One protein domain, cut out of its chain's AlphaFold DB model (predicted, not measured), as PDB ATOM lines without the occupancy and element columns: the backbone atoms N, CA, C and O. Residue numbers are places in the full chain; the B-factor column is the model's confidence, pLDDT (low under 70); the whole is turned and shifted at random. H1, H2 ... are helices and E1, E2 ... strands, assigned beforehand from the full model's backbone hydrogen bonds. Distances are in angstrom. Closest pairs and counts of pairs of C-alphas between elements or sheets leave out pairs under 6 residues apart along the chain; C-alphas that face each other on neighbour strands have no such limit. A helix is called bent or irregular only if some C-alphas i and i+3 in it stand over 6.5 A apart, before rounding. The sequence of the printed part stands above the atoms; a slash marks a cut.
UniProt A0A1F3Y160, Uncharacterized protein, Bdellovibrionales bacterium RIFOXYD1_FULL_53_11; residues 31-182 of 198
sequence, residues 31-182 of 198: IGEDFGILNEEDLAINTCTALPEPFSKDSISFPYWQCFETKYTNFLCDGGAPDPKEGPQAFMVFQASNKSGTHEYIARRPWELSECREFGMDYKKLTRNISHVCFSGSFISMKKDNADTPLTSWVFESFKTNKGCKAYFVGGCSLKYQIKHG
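What this domain is: This is residues 31 to 182 of the 198 residues of an uncharacterized protein of Bdellovibrionales bacterium RIFOXYD1_FULL_53_11 (UniProt A0A1F3Y160). One twisted, branched sheet of seven strands makes the core, with its long strands E5 and E6 sharply bent, and the long helix H2 packs on one face in the crook between E2 and E3 on one side and E7 on the other. H1 lies over the opposite face by E1 and E5, and short H3 packs on H1, off the sheet. The printed part has 152 residues with three named helices and seven named strands: along the chain H1 comes first, then E1 to E4, then H2, then E5 to E7, and last H3; the class is mixed, helices and strands, and the neighbour strands are antiparallel but for E4 and E6, which are parallel. The whole is compact, with a radius of gyration of the C-alphas of 15.3 A, and it is rounded, spanning 43 by 43 by 35 A.

How they stand to each other: Start at E6, residues 150 to 161, which has three neighbours. On one side of it lie E4, residues 101 to 106, beside residues 150 to 156, and E7, residues 164 to 167, beside residues 157 to 161; on the other side lies E5, residues 132 to 144. E4 and E6 are parallel, with N 104 and O 152 at 2.8 A. E5, E6 and E7 form a meander, each strand the antiparallel neighbour of the one before; look for N 136 and O 158 at 2.8 A in the hairpin of E5 and E6, and N 159 and O 166 at 2.8 A in that of E6 and E7. E5 bends by 99 degrees at residue 140 and E6 by 94 degrees at residue 157. Beyond E4, the hairpin with E3, residues 89 to 98, has N 96 and O 103 at 2.8 A, and the hairpin of E3 with the edge strand E2, residues 73 to 79, has N 76 and O 93 at 2.8 A; E2, E3 and E4 are a second meander. E1, residues 63 to 69, is the antiparallel neighbour of E5, with N 66 and O 135 at 2.9 A. H2, residues 113 to 127, is on the sheet at a height of 6.9 A, only just over E3, on which 3 of its C-alphas fall; it runs along the strands, at 20 degrees to E3 on the local plane. Its closest C-alphas to E2 are Cys 116 and Cys 77, 6.0 A apart, and to E7 Leu 126 and Gly 164, 6.6 A apart. H1, residues 40 to 48, is on the opposite face at a height of 9.2 A, only just over E1 and E5, with 3 C-alphas falling on each. H3, residues 175 to 180, is not on the sheet; it touches H1, the closest C-alphas being those of Leu 175 and Ile 45, 5.5 A apart, at a steep tilt of 43 degrees, the same way. In H2 and H3 every O i to N i+4 pair is within hydrogen-bond range; in H1 2 of 5 are, beside 4 of 6 O i to N i+3 pairs.

Where its parts are: Find C-alpha 150 at (242.359, 274.154, 282.098), where E6 begins; it runs 25.1 A to C-alpha 161. E5 measures 25.4 A, E3 29.3 A, E1 19.9 A, E2 18.9 A and E4 16.2 A, while E7 is 10.5 A. H2 starts at C-alpha 113, (245.492, 250.677, 298.218), and runs 20.9 A. H1 measures 13.3 A, and H3, 8.6 A long, ends at C-alpha 180, (231.458, 269.055, 319.261).

The domain as a whole: The two C-alphas farthest apart are those of Ala 147 and Lys 180, 46.4 A. The printed part has no cut. The link from H1 to E1, residues 49 to 62, is long. The mean pLDDT of the printed part is 92.8; look at residues 146 to 147 for the two under 70.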
ATOM      1  N   ILE A  31     230.754 277.395 294.611       93.62
ATOM      2  CA  ILE A  31     231.086 277.885 293.275       93.62
ATOM      3  C   ILE A  31     230.119 277.222 292.288       93.62
ATOM      4  O   ILE A  31     230.188 276.016 292.048       93.62
ATOM      5  N   GLY A  32     229.229 278.024 291.702       92.19
ATOM      6  CA  GLY A  32     228.201 277.554 290.769       92.19
ATOM      7  C   GLY A  32     226.889 277.154 291.451       92.19
ATOM      8  O   GLY A  32     226.531 277.696 292.495       92.19
ATOM      9  N   GLU A  33     226.148 276.243 290.820       92.75
ATOM     10  CA  GLU A  33     224.856 275.736 291.301       92.75
ATOM     11  C   GLU A  33     225.034 274.467 292.151       92.75
ATOM     12  O   GLU A  33     225.940 273.671 291.903       92.75
ATOM     13  N   ASP A  34     224.159 274.255 293.141       93.62
ATOM     14  CA  ASP A  34     224.192 273.075 294.019       93.62
ATOM     15  C   ASP A  34     223.275 271.925 293.575       93.62
ATOM     16  O   ASP A  34     223.343 270.825 294.126       93.62
ATOM     17  N   PHE A  35     222.389 272.181 292.608       94.56
ATOM     18  CA  PHE A  35     221.367 271.248 292.127       94.56
ATOM     19  C   PHE A  35     220.487 270.659 293.250       94.56
ATOM     20  O   PHE A  35     219.996 269.534 293.132       94.56
ATOM     21  N   GLY A  36     220.304 271.393 294.355       94.06
ATOM     22  CA  GLY A  36     219.552 270.938 295.531       94.06
ATOM     23  C   GLY A  36     220.210 269.793 296.316       94.06
ATOM     24  O   GLY A  36     219.535 269.122 297.097       94.06
ATOM     25  N   ILE A  37     221.505 269.525 296.103       96.56
ATOM     26  CA  ILE A  37     222.261 268.490 296.835       96.56
ATOM     27  C   ILE A  37     222.738 269.002 298.195       96.56
ATOM     28  O   ILE A  37     222.807 268.233 299.162       96.56
ATOM     29  N   LEU A  38     223.108 270.279 298.252       95.75
ATOM     30  CA  LEU A  38     223.677 270.905 299.433       95.75
ATOM     31  C   LEU A  38     222.581 271.566 300.264       95.75
ATOM     32  O   LEU A  38     221.591 272.081 299.751       95.75
ATOM     33  N   ASN A  39     222.769 271.549 301.575       93.50
ATOM     34  CA  ASN A  39     221.958 272.278 302.531       93.50
ATOM     35  C   ASN A  39     222.825 273.291 303.292       93.50
ATOM     36  O   ASN A  39     224.038 273.387 303.103       93.50
ATOM     37  N   GLU A  40     222.190 274.059 304.173       91.75
ATOM     38  CA  GLU A  40     222.877 275.087 304.950       91.75
ATOM     39  C   GLU A  40     224.002 274.524 305.838       91.75
ATOM     40  O   GLU A  40     225.046 275.158 305.983       91.75
ATOM     41  N   GLU A  41     223.832 273.318 306.391       92.75
ATOM     42  CA  GLU A  41     224.858 272.690 307.225       92.75
ATOM     43  C   GLU A  41     226.108 272.326 306.417       92.75
ATOM     44  O   GLU A  41     227.221 272.523 306.903       92.75
ATOM     45  N   ASP A  42     225.948 271.849 305.178       94.19
ATOM     46  CA  ASP A  42     227.080 271.513 304.305       94.19
ATOM     47  C   ASP A  42     227.927 272.749 303.984       94.19
ATOM     48  O   ASP A  42     229.159 272.688 303.979       94.19
ATOM     49  N   LEU A  43     227.270 273.889 303.745       92.56
ATOM     50  CA  LEU A  43     227.946 275.157 303.477       92.56
ATOM     51  C   LEU A  43     228.622 275.725 304.731       92.56
ATOM     52  O   LEU A  43     229.701 276.322 304.634       92.56
ATOM     53  N   ALA A  44     228.011 275.516 305.900       91.81
ATOM     54  CA  ALA A  44     228.543 275.937 307.189       91.81
ATOM     55  C   ALA A  44     229.808 275.167 307.593       91.81
ATOM     56  O   ALA A  44     230.700 275.757 308.206       91.81
ATOM     57  N   ILE A  45     229.922 273.879 307.241       91.69
ATOM     58  CA  ILE A  45     231.083 273.041 307.595       91.69
ATOM     59  C   ILE A  45     232.396 273.660 307.103       91.69
ATOM     60  O   ILE A  45     233.368 273.689 307.855       91.69
ATOM     61  N   ASN A  46     232.430 274.231 305.896       88.38
ATOM     62  CA  ASN A  46     233.648 274.844 305.352       88.38
ATOM     63  C   ASN A  46     234.136 276.038 306.204       88.38
ATOM     64  O   ASN A  46     235.338 276.296 306.292       88.38
ATOM     65  N   THR A  47     233.224 276.710 306.918       88.25
ATOM     66  CA  THR A  47     233.548 277.832 307.821       88.25
ATOM     67  C   THR A  47     234.246 277.402 309.112       88.25
ATOM     68  O   THR A  47     234.829 278.233 309.812       88.25
ATOM     69  N   CYS A  48     234.216 276.103 309.429       87.25
ATOM     70  CA  CYS A  48     234.961 275.536 310.549       87.25
ATOM     71  C   CYS A  48     236.471 275.544 310.303       87.25
ATOM     72  O   CYS A  48     237.241 275.636 311.257       87.25
ATOM     73  N   THR A  49     236.886 275.446 309.039       81.88
ATOM     74  CA  THR A  49     238.295 275.316 308.657       81.88
ATOM     75  C   THR A  49     238.949 276.678 308.451       81.88
ATOM     76  O   THR A  49     240.066 276.908 308.908       81.88
ATOM     77  N   ALA A  50     238.253 277.600 307.783       84.25
ATOM     78  CA  ALA A  50     238.766 278.926 307.465       84.25
ATOM     79  C   ALA A  50     237.623 279.943 307.319       84.25
ATOM     80  O   ALA A  50     236.447 279.584 307.293       84.25
ATOM     81  N   LEU A  51     237.966 281.234 307.262       83.88
ATOM     82  CA  LEU A  51     236.977 282.273 306.983       83.88
ATOM     83  C   LEU A  51     236.531 282.190 305.518       83.88
ATOM     84  O   LEU A  51     237.405 282.157 304.655       83.88
ATOM     85  N   PRO A  52     235.216 282.209 305.241       83.19
ATOM     86  CA  PRO A  52     234.702 282.405 303.896       83.19
ATOM     87  C   PRO A  52     235.313 283.634 303.233       83.19
ATOM     88  O   PRO A  52     235.210 284.752 303.744       83.19
ATOM     89  N   GLU A  53     235.902 283.427 302.067       86.19
ATOM     90  CA  GLU A  53     236.402 284.482 301.199       86.19
ATOM     91  C   GLU A  53     235.960 284.197 299.762       86.19
ATOM     92  O   GLU A  53     235.781 283.031 299.410       86.19
ATOM     93  N   PRO A  54     235.725 285.224 298.928       89.38
ATOM     94  CA  PRO A  54     235.436 285.004 297.520       89.38
ATOM     95  C   PRO A  54     236.524 284.146 296.874       89.38
ATOM     96  O   PRO A  54     237.711 284.399 297.082       89.38
ATOM     97  N   PHE A  55     236.118 283.179 296.049       90.00
ATOM     98  CA  PHE A  55     237.074 282.335 295.346       90.00
ATOM     99  C   PHE A  55     238.056 283.181 294.528       90.00
ATOM    100  O   PHE A  55     237.666 283.983 293.674       90.00
ATOM    101  N   SER A  56     239.341 282.954 294.772       88.56
ATOM    102  CA  SER A  56     240.448 283.493 293.996       88.56
ATOM    103  C   SER A  56     241.508 282.409 293.831       88.56
ATOM    104  O   SER A  56     241.586 281.470 294.623       88.56
ATOM    105  N   LYS A  57     242.362 282.543 292.815       85.88
ATOM    106  CA  LYS A  57     243.490 281.618 292.613       85.88
ATOM    107  C   LYS A  57     244.562 281.742 293.704       85.88
ATOM    108  O   LYS A  57     245.417 280.874 293.807       85.88
ATOM    109  N   ASP A  58     244.496 282.795 294.513       82.38
ATOM    110  CA  ASP A  58     245.402 283.028 295.637       82.38
ATOM    111  C   ASP A  58     244.821 282.485 296.963       82.38
ATOM    112  O   ASP A  58     245.539 282.341 297.953       82.38
ATOM    113  N   SER A  59     243.527 282.132 296.986       75.81
ATOM    114  CA  SER A  59     242.826 281.533 298.130       75.81
ATOM    115  C   SER A  59     243.109 280.030 298.207       75.81
ATOM    116  O   SER A  59     242.339 279.186 297.753       75.81
ATOM    117  N   ILE A  60     244.254 279.682 298.790       77.50
ATOM    118  CA  ILE A  60     244.716 278.284 298.892       77.50
ATOM    119  C   ILE A  60     244.167 277.531 300.114       77.50
ATOM    120  O   ILE A  60     244.392 276.331 300.261       77.50
ATOM    121  N   SER A  61     243.488 278.222 301.037       78.44
ATOM    122  CA  SER A  61     243.153 277.659 302.357       78.44
ATOM    123  C   SER A  61     241.675 277.320 302.540       78.44
ATOM    124  O   SER A  61     241.361 276.345 303.225       78.44
ATOM    125  N   PHE A  62     240.758 278.087 301.948       90.06
ATOM    126  CA  PHE A  62     239.326 277.876 302.156       90.06
ATOM    127  C   PHE A  62     238.786 276.761 301.239       90.06
ATOM    128  O   PHE A  62     239.088 276.763 300.044       90.06
ATOM    129  N   PRO A  63     238.022 275.785 301.766       93.69
ATOM    130  CA  PRO A  63     237.385 274.774 300.936       93.69
ATOM    131  C   PRO A  63     236.086 275.295 300.311       93.69
ATOM    132  O   PRO A  63     235.261 275.924 300.976       93.69
ATOM    133  N   TYR A  64     235.872 274.977 299.037       95.25
ATOM    134  CA  TYR A  64     234.699 275.381 298.264       95.25
ATOM    135  C   TYR A  64     233.941 274.158 297.761       95.25
ATOM    136  O   TYR A  64     234.554 273.206 297.277       95.25
ATOM    137  N   TRP A  65     232.611 274.209 297.817       96.88
ATOM    138  CA  TRP A  65     231.756 273.240 297.142       96.88
ATOM    139  C   TRP A  65     231.623 273.560 295.650       96.88
ATOM    140  O   TRP A  65     231.425 274.715 295.276       96.88
ATOM    141  N   GLN A  66     231.685 272.532 294.807       97.31
ATOM    142  CA  GLN A  66     231.422 272.580 293.366       97.31
ATOM    143  C   GLN A  66     230.676 271.321 292.939       97.31
ATOM    144  O   GLN A  66     231.051 270.220 293.344       97.31
ATOM    145  N   CYS A  67     229.649 271.463 292.105       98.00
ATOM    146  CA  CYS A  67     228.816 270.343 291.678       98.00
ATOM    147  C   CYS A  67     228.957 270.056 290.183       98.00
ATOM    148  O   CYS A  67     229.057 270.963 289.358       98.00
ATOM    149  N   PHE A  68     228.970 268.768 289.846       98.25
ATOM    150  CA  PHE A  68     229.241 268.263 288.505       98.25
ATOM    151  C   PHE A  68     228.250 267.165 288.147       98.25
ATOM    152  O   PHE A  68     227.796 266.416 289.017       98.25
ATOM    153  N   GLU A  69     227.955 267.027 286.857       98.25
ATOM    154  CA  GLU A  69     227.212 265.873 286.364       98.25
ATOM    155  C   GLU A  69     228.025 264.596 286.590       98.25
ATOM    156  O   GLU A  69     229.161 264.473 286.132       98.25
ATOM    157  N   THR A  70     227.420 263.601 287.230       98.38
ATOM    158  CA  THR A  70     228.086 262.353 287.617       98.38
ATOM    159  C   THR A  70     228.691 261.603 286.425       98.38
ATOM    160  O   THR A  70     229.726 260.953 286.557       98.38
ATOM    161  N   LYS A  71     228.090 261.718 285.235       98.31
ATOM    162  CA  LYS A  71     228.595 261.082 284.006       98.31
ATOM    163  C   LYS A  71     229.946 261.642 283.528       98.31
ATOM    164  O   LYS A  71     230.605 260.994 282.724       98.31
ATOM    165  N   TYR A  72     230.340 262.822 284.010       98.38
ATOM    166  CA  TYR A  72     231.633 263.463 283.742       98.38
ATOM    167  C   TYR A  72     232.552 263.437 284.964       98.38
ATOM    168  O   TYR A  72     233.462 264.257 285.076       98.38
ATOM    169  N   THR A  73     232.293 262.523 285.899       98.44
ATOM    170  CA  THR A  73     233.109 262.353 287.099       98.44
ATOM    171  C   THR A  73     233.660 260.941 287.175       98.44
ATOM    172  O   THR A  73     232.993 259.982 286.789       98.44
ATOM    173  N   ASN A  74     234.883 260.818 287.671       98.00
ATOM    174  CA  ASN A  74     235.570 259.552 287.834       98.00
ATOM    175  C   ASN A  74     236.331 259.525 289.162       98.00
ATOM    176  O   ASN A  74     236.742 260.565 289.672       98.00
ATOM    177  N   PHE A  75     236.535 258.325 289.696       98.25
ATOM    178  CA  PHE A  75     237.372 258.079 290.863       98.25
ATOM    179  C   PHE A  75     238.513 257.146 290.480       98.25
ATOM    180  O   PHE A  75     238.296 256.119 289.833       98.25
ATOM    181  N   LEU A  76     239.718 257.493 290.912       97.12
ATOM    182  CA  LEU A  76     240.943 256.764 290.633       97.12
ATOM    183  C   LEU A  76     241.720 256.538 291.931       97.12
ATOM    184  O   LEU A  76     241.771 257.405 292.804       97.12
ATOM    185  N   CYS A  77     242.358 255.373 292.012       96.25
ATOM    186  CA  CYS A  77     243.452 255.113 292.941       96.25
ATOM    187  C   CYS A  77     244.750 255.246 292.151       96.25
ATOM    188  O   CYS A  77     245.178 254.279 291.517       96.25
ATOM    189  N   ASP A  78     245.314 256.451 292.129       91.69
ATOM    190  CA  ASP A  78     246.547 256.727 291.399       91.69
ATOM    191  C   ASP A  78     247.744 256.146 292.154       91.69
ATOM    192  O   ASP A  78     247.880 256.338 293.365       91.69
ATOM    193  N   GLY A  79     248.572 255.370 291.459       82.44
ATOM    194  CA  GLY A  79     249.609 254.550 292.076       82.44
ATOM    195  C   GLY A  79     250.658 255.402 292.785       82.44
ATOM    196  O   GLY A  79     251.363 256.184 292.152       82.44
ATOM    197  N   GLY A  80     250.794 255.222 294.098       72.69
ATOM    198  CA  GLY A  80     251.917 255.746 294.865       72.69
ATOM    199  C   GLY A  80     253.129 254.818 294.771       72.69
ATOM    200  O   GLY A  80     253.010 253.637 294.436       72.69
ATOM    201  N   ALA A  81     254.311 255.339 295.101       74.25
ATOM    202  CA  ALA A  81     255.455 254.473 295.361       74.25
ATOM    203  C   ALA A  81     255.110 253.533 296.538       74.25
ATOM    204  O   ALA A  81     254.548 254.008 297.526       74.25
ATOM    205  N   PRO A  82     255.413 252.225 296.456       75.62
ATOM    206  CA  PRO A  82     255.200 251.323 297.581       75.62
ATOM    207  C   PRO A  82     256.016 251.780 298.792       75.62
ATOM    208  O   PRO A  82     257.208 252.064 298.657       75.62
ATOM    209  N   ASP A  83     255.399 251.802 299.971       79.38
ATOM    210  CA  ASP A  83     256.128 251.997 301.219       79.38
ATOM    211  C   ASP A  83     256.626 250.628 301.729       79.38
ATOM    212  O   ASP A  83     255.842 249.677 301.798       79.38
ATOM    213  N   PRO A  84     257.912 250.471 302.096       80.81
ATOM    214  CA  PRO A  84     258.446 249.187 302.554       80.81
ATOM    215  C   PRO A  84     257.774 248.609 303.811       80.81
ATOM    216  O   PRO A  84     257.885 247.408 304.050       80.81
ATOM    217  N   LYS A  85     257.133 249.444 304.637       84.94
ATOM    218  CA  LYS A  85     256.442 249.049 305.873       84.94
ATOM    219  C   LYS A  85     254.931 248.969 305.689       84.94
ATOM    220  O   LYS A  85     254.311 248.079 306.260       84.94
ATOM    221  N   GLU A  86     254.358 249.898 304.930       80.88
ATOM    222  CA  GLU A  86     252.903 250.048 304.778       80.88
ATOM    223  C   GLU A  86     252.360 249.371 303.506       80.88
ATOM    224  O   GLU A  86     251.153 249.216 303.349       80.88
ATOM    225  N   GLY A  87     253.235 248.902 302.611       87.06
ATOM    226  CA  GLY A  87     252.854 248.179 301.402       87.06
ATOM    227  C   GLY A  87     252.428 249.098 300.247       87.06
ATOM    228  O   GLY A  87     252.894 250.235 300.137       87.06
ATOM    229  N   PRO A  88     251.598 248.604 299.307       88.62
ATOM    230  CA  PRO A  88     251.146 249.387 298.161       88.62
ATOM    231  C   PRO A  88     250.261 250.559 298.588       88.62
ATOM    232  O   PRO A  88     249.198 250.362 299.182       88.62
ATOM    233  N   GLN A  89     250.663 251.768 298.203       92.94
ATOM    234  CA  GLN A  89     249.909 252.983 298.480       92.94
ATOM    235  C   GLN A  89     249.338 253.604 297.204       92.94
ATOM    236  O   GLN A  89     249.850 253.387 296.105       92.94
ATOM    237  N   ALA A  90     248.274 254.388 297.348       94.38
ATOM    238  CA  ALA A  90     247.672 255.132 296.250       94.38
ATOM    239  C   ALA A  90     247.116 256.480 296.712       94.38
ATOM    240  O   ALA A  90     246.618 256.615 297.829       94.38
ATOM    241  N   PHE A  91     247.148 257.474 295.833       94.75
ATOM    242  CA  PHE A  91     246.398 258.707 296.025       94.75
ATOM    243  C   PHE A  91     244.959 258.505 295.558       94.75
ATOM    244  O   PHE A  91     244.707 258.064 294.436       94.75
ATOM    245  N   MET A  92     243.999 258.869 296.408       96.69
ATOM    246  CA  MET A  92     242.618 259.032 295.962       96.69
ATOM    247  C   MET A  92     242.527 260.284 295.095       96.69
ATOM    248  O   MET A  92     242.885 261.375 295.549       96.69
ATOM    249  N   VAL A  93     242.017 260.129 293.878       97.94
ATOM    250  CA  VAL A  93     241.816 261.235 292.941       97.94
ATOM    251  C   VAL A  93     240.395 261.177 292.400       97.94
ATOM    252  O   VAL A  93     239.982 260.175 291.814       97.94
ATOM    253  N   PHE A  94     239.644 262.262 292.567       98.38
ATOM    254  CA  PHE A  94     238.414 262.487 291.816       98.38
ATOM    255  C   PHE A  94     238.706 263.401 290.643       98.38
ATOM    256  O   PHE A  94     239.211 264.501 290.842       98.38
ATOM    257  N   GLN A  95     238.340 262.980 289.440       98.00
ATOM    258  CA  GLN A  95     238.360 263.832 288.258       98.00
ATOM    259  C   GLN A  95     236.927 264.231 287.927       98.00
ATOM    260  O   GLN A  95     236.034 263.385 287.930       98.00
ATOM    261  N   ALA A  96     236.696 265.506 287.651       97.88
ATOM    262  CA  ALA A  96     235.396 266.036 287.276       97.88
ATOM    263  C   ALA A  96     235.561 267.052 286.146       97.88
ATOM    264  O   ALA A  96     236.351 267.982 286.272       97.88
ATOM    265  N   SER A  97     234.812 266.906 285.057       96.38
ATOM    266  CA  SER A  97     234.905 267.821 283.914       96.38
ATOM    267  C   SER A  97     233.613 268.600 283.706       96.38
ATOM    268  O   SER A  97     232.507 268.095 283.901       96.38
ATOM    269  N   ASN A  98     233.753 269.851 283.285       94.38
ATOM    270  CA  ASN A  98     232.653 270.723 282.885       94.38
ATOM    271  C   ASN A  98     233.116 271.652 281.743       94.38
ATOM    272  O   ASN A  98     234.175 271.460 281.148       94.38
ATOM    273  N   LYS A  99     232.328 272.690 281.434       91.94
ATOM    274  CA  LYS A  99     232.675 273.667 280.388       91.94
ATOM    275  C   LYS A  99     233.927 274.503 280.701       91.94
ATOM    276  O   LYS A  99     234.499 275.057 279.770       91.94
ATOM    277  N   SER A 100     234.333 274.632 281.969       90.88
ATOM    278  CA  SER A 100     235.535 275.382 282.364       90.88
ATOM    279  C   SER A 100     236.821 274.556 282.341       90.88
ATOM    280  O   SER A 100     237.898 275.140 282.430       90.88
ATOM    281  N   GLY A 101     236.728 273.232 282.194       94.00
ATOM    282  CA  GLY A 101     237.877 272.337 282.116       94.00
ATOM    283  C   GLY A 101     237.732 271.116 283.019       94.00
ATOM    284  O   GLY A 101     236.622 270.702 283.364       94.00
ATOM    285  N   THR A 102     238.872 270.544 283.391       96.44
ATOM    286  CA  THR A 102     238.963 269.389 284.286       96.44
ATOM    287  C   THR A 102     239.369 269.848 285.680       96.44
ATOM    288  O   THR A 102     240.248 270.689 285.854       96.44
ATOM    289  N   HIS A 103     238.714 269.290 286.686       97.38
ATOM    290  CA  HIS A 103     238.951 269.531 288.097       97.38
ATOM    291  C   HIS A 103     239.413 268.224 288.735       97.38
ATOM    292  O   HIS A 103     238.730 267.208 288.617       97.38
ATOM    293  N   GLU A 104     240.546 268.252 289.424       97.44
ATOM    294  CA  GLU A 104     241.074 267.100 290.149       97.44
ATOM    295  C   GLU A 104     241.056 267.369 291.643       97.44
ATOM    296  O   GLU A 104     241.670 268.327 292.100       97.44
ATOM    297  N   TYR A 105     240.375 266.522 292.408       98.25
ATOM    298  CA  TYR A 105     240.358 266.574 293.864       98.25
ATOM    299  C   TYR A 105     241.212 265.434 294.392       98.25
ATOM    300  O   TYR A 105     240.852 264.264 294.261       98.25
ATOM    301  N   ILE A 106     242.353 265.787 294.971       97.06
ATOM    302  CA  ILE A 106     243.416 264.855 295.327       97.06
ATOM    303  C   ILE A 106     243.489 264.750 296.848       97.06
ATOM    304  O   ILE A 106     243.431 265.755 297.563       97.06
ATOM    305  N   ALA A 107     243.617 263.530 297.359       96.31
ATOM    306  CA  ALA A 107     243.875 263.288 298.772       96.31
ATOM    307  C   ALA A 107     245.157 263.984 299.259       96.31
ATOM    308  O   ALA A 107     246.165 264.054 298.560       96.31
ATOM    309  N   ARG A 108     245.144 264.440 300.516       94.25
ATOM    310  CA  ARG A 108     246.294 265.107 301.158       94.25
ATOM    311  C   ARG A 108     247.523 264.204 301.288       94.25
ATOM    312  O   ARG A 108     248.639 264.707 301.398       94.25
ATOM    313  N   ARG A 109     247.311 262.891 301.372       92.69
ATOM    314  CA  ARG A 109     248.337 261.860 301.559       92.69
ATOM    315  C   ARG A 109     247.947 260.601 300.787       92.69
ATOM    316  O   ARG A 109     246.749 260.400 300.569       92.69
ATOM    317  N   PRO A 110     248.923 259.765 300.404       92.69
ATOM    318  CA  PRO A 110     248.619 258.441 299.894       92.69
ATOM    319  C   PRO A 110     247.987 257.591 301.007       92.69
ATOM    320  O   PRO A 110     248.263 257.795 302.191       92.69
ATOM    321  N   TRP A 111     247.079 256.702 300.619       92.31
ATOM    322  CA  TRP A 111     246.368 255.758 301.485       92.31
ATOM    323  C   TRP A 111     246.802 254.338 301.145       92.31
ATOM    324  O   TRP A 111     247.351 254.101 300.062       92.31
ATOM    325  N   GLU A 112     246.511 253.381 302.025       93.38
ATOM    326  CA  GLU A 112     246.625 251.975 301.654       93.38
ATOM    327  C   GLU A 112     245.728 251.705 300.431       93.38
ATOM    328  O   GLU A 112     244.594 252.186 300.332       93.38
ATOM    329  N   LEU A 113     246.233 250.945 299.454       93.19
ATOM    330  CA  LEU A 113     245.492 250.677 298.218       93.19
ATOM    331  C   LEU A 113     244.121 250.020 298.479       93.19
ATOM    332  O   LEU A 113     243.179 250.232 297.711       93.19
ATOM    333  N   SER A 114     244.006 249.219 299.541       94.06
ATOM    334  CA  SER A 114     242.752 248.605 299.990       94.06
ATOM    335  C   SER A 114     241.724 249.669 300.399       94.06
ATOM    336  O   SER A 114     240.638 249.710 299.822       94.06
ATOM    337  N   GLU A 115     242.097 250.594 301.287       94.81
ATOM    338  CA  GLU A 115     241.255 251.704 301.747       94.81
ATOM    339  C   GLU A 115     240.836 252.619 300.589       94.81
ATOM    340  O   GLU A 115     239.671 253.009 300.487       94.81
ATOM    341  N   CYS A 116     241.749 252.909 299.654       96.19
ATOM    342  CA  CYS A 116     241.412 253.674 298.450       96.19
ATOM    343  C   CYS A 116     240.320 252.975 297.619       96.19
ATOM    344  O   CYS A 116     239.353 253.605 297.175       96.19
ATOM    345  N   ARG A 117     240.425 251.653 297.430       96.44
ATOM    346  CA  ARG A 117     239.413 250.867 296.702       96.44
ATOM    347  C   ARG A 117     238.077 250.842 297.435       96.44
ATOM    348  O   ARG A 117     237.040 250.959 296.782       96.44
ATOM    349  N   GLU A 118     238.088 250.722 298.758       97.50
ATOM    350  CA  GLU A 118     236.876 250.809 299.578       97.50
ATOM    351  C   GLU A 118     236.182 252.163 299.421       97.50
ATOM    352  O   GLU A 118     234.976 252.211 299.158       97.50
ATOM    353  N   PHE A 119     236.944 253.259 299.452       97.81
ATOM    354  CA  PHE A 119     236.413 254.597 299.206       97.81
ATOM    355  C   PHE A 119     235.801 254.722 297.799       97.81
ATOM    356  O   PHE A 119     234.723 255.298 297.624       97.81
ATOM    357  N   GLY A 120     236.433 254.113 296.792       98.00
ATOM    358  CA  GLY A 120     235.903 254.040 295.428       98.00
ATOM    359  C   GLY A 120     234.596 253.252 295.307       98.00
ATOM    360  O   GLY A 120     233.701 253.637 294.545       98.00
ATOM    361  N   MET A 121     234.438 252.173 296.079       98.38
ATOM    362  CA  MET A 121     233.174 251.430 296.153       98.38
ATOM    363  C   MET A 121     232.061 252.277 296.777       98.38
ATOM    364  O   MET A 121     230.941 252.292 296.256       98.38
ATOM    365  N   ASP A 122     232.371 253.015 297.845       98.31
ATOM    366  CA  ASP A 122     231.445 253.960 298.472       98.31
ATOM    367  C   ASP A 122     231.022 255.065 297.499       98.31
ATOM    368  O   ASP A 122     229.829 255.358 297.371       98.31
ATOM    369  N   TYR A 123     231.974 255.627 296.751       98.44
ATOM    370  CA  TYR A 123     231.685 256.591 295.697       98.44
ATOM    371  C   TYR A 123     230.733 256.012 294.650       98.44
ATOM    372  O   TYR A 123     229.661 256.575 294.430       98.44
ATOM    373  N   LYS A 124     231.047 254.844 294.072       98.38
ATOM    374  CA  LYS A 124     230.187 254.179 293.076       98.38
ATOM    375  C   LYS A 124     228.782 253.901 293.616       98.38
ATOM    376  O   LYS A 124     227.793 254.035 292.895       98.38
ATOM    377  N   LYS A 125     228.670 253.507 294.886       98.50
ATOM    378  CA  LYS A 125     227.385 253.264 295.554       98.50
ATOM    379  C   LYS A 125     226.557 254.545 295.664       98.50
ATOM    380  O   LYS A 125     225.356 254.513 295.377       98.50
ATOM    381  N   LEU A 126     227.180 255.649 296.073       98.44
ATOM    382  CA  LEU A 126     226.514 256.937 296.273       98.44
ATOM    383  C   LEU A 126     226.171 257.639 294.953       98.44
ATOM    384  O   LEU A 126     225.148 258.312 294.882       98.44
ATOM    385  N   THR A 127     226.945 257.422 293.890       98.38
ATOM    386  CA  THR A 127     226.718 258.050 292.578       98.38
ATOM    387  C   THR A 127     225.858 257.229 291.617       98.38
ATOM    388  O   THR A 127     225.336 257.767 290.640       98.38
ATOM    389  N   ARG A 128     225.635 255.935 291.883       98.19
ATOM    390  CA  ARG A 128     224.789 255.079 291.034       98.19
ATOM    391  C   ARG A 128     223.408 255.703 290.817       98.19
ATOM    392  O   ARG A 128     222.665 255.890 291.779       98.19
ATOM    393  N   ASN A 129     223.017 255.919 289.562       97.81
ATOM    394  CA  ASN A 129     221.723 256.495 289.163       97.81
ATOM    395  C   ASN A 129     221.449 257.901 289.731       97.81
ATOM    396  O   ASN A 129     220.289 258.277 289.884       97.81
ATOM    397  N   ILE A 130     222.490 258.656 290.082       97.81
ATOM    398  CA  ILE A 130     222.385 260.061 290.476       97.81
ATOM    399  C   ILE A 130     222.922 260.927 289.334       97.81
ATOM    400  O   ILE A 130     223.859 260.532 288.646       97.81
ATOM    401  N   SER A 131     222.287 262.075 289.093       98.00
ATOM    402  CA  SER A 131     222.663 262.974 287.998       98.00
ATOM    403  C   SER A 131     223.848 263.869 288.342       98.00
ATOM    404  O   SER A 131     224.648 264.147 287.454       98.00
ATOM    405  N   HIS A 132     223.965 264.306 289.600       98.56
ATOM    406  CA  HIS A 132     224.991 265.243 290.051       98.56
ATOM    407  C   HIS A 132     225.647 264.804 291.364       98.56
ATOM    408  O   HIS A 132     225.040 264.155 292.217       98.56
ATOM    409  N   VAL A 133     226.899 265.205 291.542       98.62
ATOM    410  CA  VAL A 133     227.674 265.051 292.774       98.62
ATOM    411  C   VAL A 133     228.388 266.366 293.060       98.62
ATOM    412  O   VAL A 133     228.860 267.029 292.137       98.62
ATOM    413  N   CYS A 134     228.457 266.747 294.329       98.56
ATOM    414  CA  CYS A 134     229.184 267.925 294.779       98.56
ATOM    415  C   CYS A 134     230.470 267.502 295.477       98.56
ATOM    416  O   CYS A 134     230.442 266.585 296.295       98.56
ATOM    417  N   PHE A 135     231.573 268.174 295.180       98.44
ATOM    418  CA  PHE A 135     232.866 267.997 295.829       98.44
ATOM    419  C   PHE A 135     233.214 269.255 296.614       98.44
ATOM    420  O   PHE A 135     233.006 270.360 296.119       98.44
ATOM    421  N   SER A 136     233.741 269.080 297.821       97.44
ATOM    422  CA  SER A 136     234.368 270.135 298.610       97.44
ATOM    423  C   SER A 136     235.878 269.969 298.534       97.44
ATOM    424  O   SER A 136     236.396 268.865 298.748       97.44
ATOM    425  N   GLY A 137     236.584 271.057 298.243       96.50
ATOM    426  CA  GLY A 137     238.038 271.051 298.242       96.50
ATOM    427  C   GLY A 137     238.666 272.434 298.302       96.50
ATOM    428  O   GLY A 137     238.044 273.427 297.925       96.50
ATOM    429  N   SER A 138     239.909 272.491 298.774       95.25
ATOM    430  CA  SER A 138     240.717 273.718 298.810       95.25
ATOM    431  C   SER A 138     241.559 273.828 297.543       95.25
ATOM    432  O   SER A 138     242.158 272.846 297.112       95.25
ATOM    433  N   PHE A 139     241.613 275.007 296.929       95.12
ATOM    434  CA  PHE A 139     242.355 275.212 295.685       95.12
ATOM    435  C   PHE A 139     243.865 274.988 295.872       95.12
ATOM    436  O   PHE A 139     244.447 275.440 296.855       95.12
ATOM    437  N   ILE A 140     244.504 274.313 294.911       94.12
ATOM    438  CA  ILE A 140     245.963 274.119 294.873       94.12
ATOM    439  C   ILE A 140     246.571 274.956 293.754       94.12
ATOM    440  O   ILE A 140     247.467 275.766 293.978       94.12
ATOM    441  N   SER A 141     246.148 274.691 292.519       94.12
ATOM    442  CA  SER A 141     246.742 275.306 291.337       94.12
ATOM    443  C   SER A 141     245.843 275.141 290.121       94.12
ATOM    444  O   SER A 141     244.949 274.298 290.097       94.12
ATOM    445  N   MET A 142     246.121 275.928 289.088       92.31
ATOM    446  CA  MET A 142     245.502 275.786 287.780       92.31
ATOM    447  C   MET A 142     246.605 275.755 286.724       92.31
ATOM    448  O   MET A 142     247.420 276.676 286.649       92.31
ATOM    449  N   LYS A 143     246.636 274.697 285.917       91.38
ATOM    450  CA  LYS A 143     247.582 274.506 284.812       91.38
ATOM    451  C   LYS A 143     246.810 274.422 283.499       91.38
ATOM    452  O   LYS A 143     245.619 274.127 283.493       91.38
ATOM    453  N   LYS A 144     247.478 274.694 282.379       83.38
ATOM    454  CA  LYS A 144     246.954 274.306 281.065       83.38
ATOM    455  C   LYS A 144     247.335 272.851 280.828       83.38
ATOM    456  O   LYS A 144     248.504 272.516 281.004       83.38
ATOM    457  N   ASP A 145     246.372 272.014 280.472       74.06
ATOM    458  CA  ASP A 145     246.661 270.671 279.975       74.06
ATOM    459  C   ASP A 145     247.121 270.739 278.504       74.06
ATOM    460  O   ASP A 145     246.948 271.759 277.828       74.06
ATOM    461  N   ASN A 146     247.691 269.649 277.990       66.31
ATOM    462  CA  ASN A 146     248.252 269.521 276.638       66.31
ATOM    463  C   ASN A 146     247.252 269.838 275.503       66.31
ATOM    464  O   ASN A 146     247.664 270.026 274.362       66.31
ATOM    465  N   ALA A 147     245.950 269.900 275.806       68.25
ATOM    466  CA  ALA A 147     244.861 270.174 274.868       68.25
ATOM    467  C   ALA A 147     244.229 271.578 275.026       68.25
ATOM    468  O   ALA A 147     243.068 271.760 274.669       68.25
ATOM    469  N   ASP A 148     244.942 272.551 275.615       76.00
ATOM    470  CA  ASP A 148     244.455 273.917 275.920       76.00
ATOM    471  C   ASP A 148     243.259 273.993 276.893       76.00
ATOM    472  O   ASP A 148     242.732 275.075 277.173       76.00
ATOM    473  N   THR A 149     242.851 272.867 277.480       83.12
ATOM    474  CA  THR A 149     241.818 272.838 278.518       83.12
ATOM    475  C   THR A 149     242.442 273.083 279.898       83.12
ATOM    476  O   THR A 149     243.499 272.524 280.209       83.12
ATOM    477  N   PRO A 150     241.854 273.947 280.746       91.62
ATOM    478  CA  PRO A 150     242.359 274.154 282.098       91.62
ATOM    479  C   PRO A 150     242.227 272.890 282.953       91.62
ATOM    480  O   PRO A 150     241.159 272.279 283.011       91.62
ATOM    481  N   LEU A 151     243.300 272.551 283.663       94.81
ATOM    482  CA  LEU A 151     243.327 271.570 284.739       94.81
ATOM    483  C   LEU A 151     243.410 272.313 286.071       94.81
ATOM    484  O   LEU A 151     244.391 273.009 286.337       94.81
ATOM    485  N   THR A 152     242.388 272.173 286.908       95.50
ATOM    486  CA  THR A 152     242.327 272.806 288.227       95.50
ATOM    487  C   THR A 152     242.472 271.753 289.313       95.50
ATOM    488  O   THR A 152     241.611 270.891 289.455       95.50
ATOM    489  N   SER A 153     243.544 271.827 290.092       96.19
ATOM    490  CA  SER A 153     243.809 270.884 291.176       96.19
ATOM    491  C   SER A 153     243.307 271.436 292.508       96.19
ATOM    492  O   SER A 153     243.518 272.607 292.834       96.19
ATOM    493  N   TRP A 154     242.697 270.560 293.294       97.12
ATOM    494  CA  TRP A 154     242.093 270.821 294.590       97.12
ATOM    495  C   TRP A 154     242.561 269.763 295.588       97.12
ATOM    496  O   TRP A 154     242.753 268.598 295.239       97.12
ATOM    497  N   VAL A 155     242.698 270.146 296.850       96.62
ATOM    498  CA  VAL A 155     242.792 269.201 297.960       96.62
ATOM    499  C   VAL A 155     241.388 268.700 298.260       96.62
ATOM    500  O   VAL A 155     240.501 269.503 298.533       96.62
ATOM    501  N   PHE A 156     241.179 267.390 298.212       97.56
ATOM    502  CA  PHE A 156     239.890 266.777 298.511       97.56
ATOM    503  C   PHE A 156     239.553 266.856 300.007       97.56
ATOM    504  O   PHE A 156     240.332 266.400 300.845       97.56
ATOM    505  N   GLU A 157     238.356 267.355 300.329       96.56
ATOM    506  CA  GLU A 157     237.804 267.342 301.689       96.56
ATOM    507  C   GLU A 157     236.627 266.372 301.818       96.56
ATOM    508  O   GLU A 157     236.584 265.546 302.733       96.56
ATOM    509  N   SER A 158     235.647 266.463 300.916       97.81
ATOM    510  CA  SER A 158     234.461 265.600 300.928       97.81
ATOM    511  C   SER A 158     233.720 265.600 299.595       97.81
ATOM    512  O   SER A 158     233.948 266.452 298.740       97.81
ATOM    513  N   PHE A 159     232.817 264.639 299.411       98.50
ATOM    514  CA  PHE A 159     231.804 264.688 298.365       98.50
ATOM    515  C   PHE A 159     230.420 264.369 298.925       98.50
ATOM    516  O   PHE A 159     230.272 263.634 299.908       98.50
ATOM    517  N   LYS A 160     229.390 264.892 298.263       98.56
ATOM    518  CA  LYS A 160     227.992 264.695 298.626       98.56
ATOM    519  C   LYS A 160     227.117 264.452 297.403       98.56
ATOM    520  O   LYS A 160     227.301 265.031 296.338       98.56
ATOM    521  N   THR A 161     226.138 263.584 297.598       98.38
ATOM    522  CA  THR A 161     225.005 263.340 296.703       98.38
ATOM    523  C   THR A 161     223.721 263.455 297.522       98.38
ATOM    524  O   THR A 161     223.758 263.474 298.754       98.38
ATOM    525  N   ASN A 162     222.567 263.423 296.864       96.75
ATOM    526  CA  ASN A 162     221.281 263.292 297.555       96.75
ATOM    527  C   ASN A 162     221.126 261.971 298.347       96.75
ATOM    528  O   ASN A 162     220.215 261.855 299.163       96.75
ATOM    529  N   LYS A 163     222.000 260.974 298.133       97.81
ATOM    530  CA  LYS A 163     222.009 259.697 298.870       97.81
ATOM    531  C   LYS A 163     222.875 259.710 300.124       97.81
ATOM    532  O   LYS A 163     222.727 258.823 300.961       97.81
ATOM    533  N   GLY A 164     223.804 260.652 300.243       97.94
ATOM    534  CA  GLY A 164     224.741 260.690 301.360       97.94
ATOM    535  C   GLY A 164     226.024 261.451 301.057       97.94
ATOM    536  O   GLY A 164     226.238 261.931 299.943       97.94
ATOM    537  N   CYS A 165     226.875 261.541 302.076       98.38
ATOM    538  CA  CYS A 165     228.137 262.274 302.061       98.38
ATOM    539  C   CYS A 165     229.281 261.383 302.557       98.38
ATOM    540  O   CYS A 165     229.092 260.572 303.471       98.38
ATOM    541  N   LYS A 166     230.464 261.551 301.963       98.06
ATOM    542  CA  LYS A 166     231.718 260.922 302.391       98.06
ATOM    543  C   LYS A 166     232.827 261.962 302.430       98.06
ATOM    544  O   LYS A 166     232.948 262.778 301.524       98.06
ATOM    545  N   ALA A 167     233.627 261.927 303.489       97.38
ATOM    546  CA  ALA A 167     234.687 262.892 303.742       97.38
ATOM    547  C   ALA A 167     236.032 262.198 303.930       97.38
ATOM    548  O   ALA A 167     236.079 261.046 304.358       97.38
ATOM    549  N   TYR A 168     237.102 262.934 303.637       95.62
ATOM    550  CA  TYR A 168     238.480 262.525 303.883       95.62
ATOM    551  C   TYR A 168     238.739 262.325 305.382       95.62
ATOM    552  O   TYR A 168     239.276 261.301 305.794       95.62
ATOM    553  N   PHE A 169     238.312 263.283 306.212       94.31
ATOM    554  CA  PHE A 169     238.398 263.183 307.669       94.31
ATOM    555  C   PHE A 169     237.061 262.789 308.296       94.31
ATOM    556  O   PHE A 169     235.983 263.213 307.862       94.31
ATOM    557  N   VAL A 170     237.139 262.020 309.386       94.62
ATOM    558  CA  VAL A 170     235.978 261.655 310.203       94.62
ATOM    559  C   VAL A 170     235.227 262.917 310.628       94.62
ATOM    560  O   VAL A 170     235.805 263.853 311.176       94.62
ATOM    561  N   GLY A 171     233.921 262.937 310.358       94.38
ATOM    562  CA  GLY A 171     233.051 264.063 310.693       94.38
ATOM    563  C   GLY A 171     233.046 265.220 309.693       94.38
ATOM    564  O   GLY A 171     232.299 266.174 309.897       94.38
ATOM    565  N   GLY A 172     233.785 265.137 308.580       94.38
ATOM    566  CA  GLY A 172     233.750 266.148 307.509       94.38
ATOM    567  C   GLY A 172     232.386 266.308 306.813       94.38
ATOM    568  O   GLY A 172     232.190 267.254 306.069       94.38
ATOM    569  N   CYS A 173     231.428 265.421 307.098       96.75
ATOM    570  CA  CYS A 173     230.042 265.482 306.619       96.75
ATOM    571  C   CYS A 173     229.020 265.815 307.725       96.75
ATOM    572  O   CYS A 173     227.827 265.593 307.540       96.75
ATOM    573  N   SER A 174     229.458 266.240 308.916       96.38
ATOM    574  CA  SER A 174     228.556 266.493 310.045       96.38
ATOM    575  C   SER A 174     228.935 267.760 310.798       96.38
ATOM    576  O   SER A 174     229.884 267.775 311.583       96.38
ATOM    577  N   LEU A 175     228.126 268.810 310.641       94.25
ATOM    578  CA  LEU A 175     228.316 270.071 311.355       94.25
ATOM    579  C   LEU A 175     228.273 269.871 312.875       94.25
ATOM    580  O   LEU A 175     229.119 270.382 313.604       94.25
ATOM    581  N   LYS A 176     227.339 269.044 313.358       95.94
ATOM    582  CA  LYS A 176     227.250 268.666 314.775       95.94
ATOM    583  C   LYS A 176     228.550 268.041 315.286       95.94
ATOM    584  O   LYS A 176     228.980 268.362 316.395       95.94
ATOM    585  N   TYR A 177     229.168 267.155 314.503       96.06
ATOM    586  CA  TYR A 177     230.460 266.575 314.860       96.06
ATOM    587  C   TYR A 177     231.537 267.657 314.944       96.06
ATOM    588  O   TYR A 177     232.262 267.698 315.935       96.06
ATOM    589  N   GLN A 178     231.611 268.552 313.956       94.81
ATOM    590  CA  GLN A 178     232.595 269.638 313.936       94.81
ATOM    591  C   GLN A 178     232.448 270.561 315.151       94.81
ATOM    592  O   GLN A 178     233.432 270.835 315.839       94.81
ATOM    593  N   ILE A 179     231.223 270.991 315.480       94.31
ATOM    594  CA  ILE A 179     230.945 271.838 316.654       94.31
ATOM    595  C   ILE A 179     231.391 271.139 317.941       94.31
ATOM    596  O   ILE A 179     232.068 271.739 318.776       94.31
ATOM    597  N   LYS A 180     231.056 269.850 318.092       96.38
ATOM    598  CA  LYS A 180     231.458 269.055 319.261       96.38
ATOM    599  C   LYS A 180     232.982 269.010 319.432       96.38
ATOM    600  O   LYS A 180     233.452 268.937 320.563       96.38
ATOM    601  N   HIS A 181     233.736 269.076 318.337       94.69
ATOM    602  CA  HIS A 181     235.201 269.044 318.332       94.69
ATOM    603  C   HIS A 181     235.836 270.434 318.179       94.69
ATOM    604  O   HIS A 181     236.984 270.554 317.763       94.69
ATOM    605  N   GLY A 182     235.114 271.491 318.563       92.38
ATOM    606  CA  GLY A 182     235.684 272.827 318.731       92.38
ATOM    607  C   GLY A 182     235.528 273.761 317.534       92.38
ATOM    608  O   GLY A 182     236.009 274.893 317.608       92.38
TER     609      GLY A 182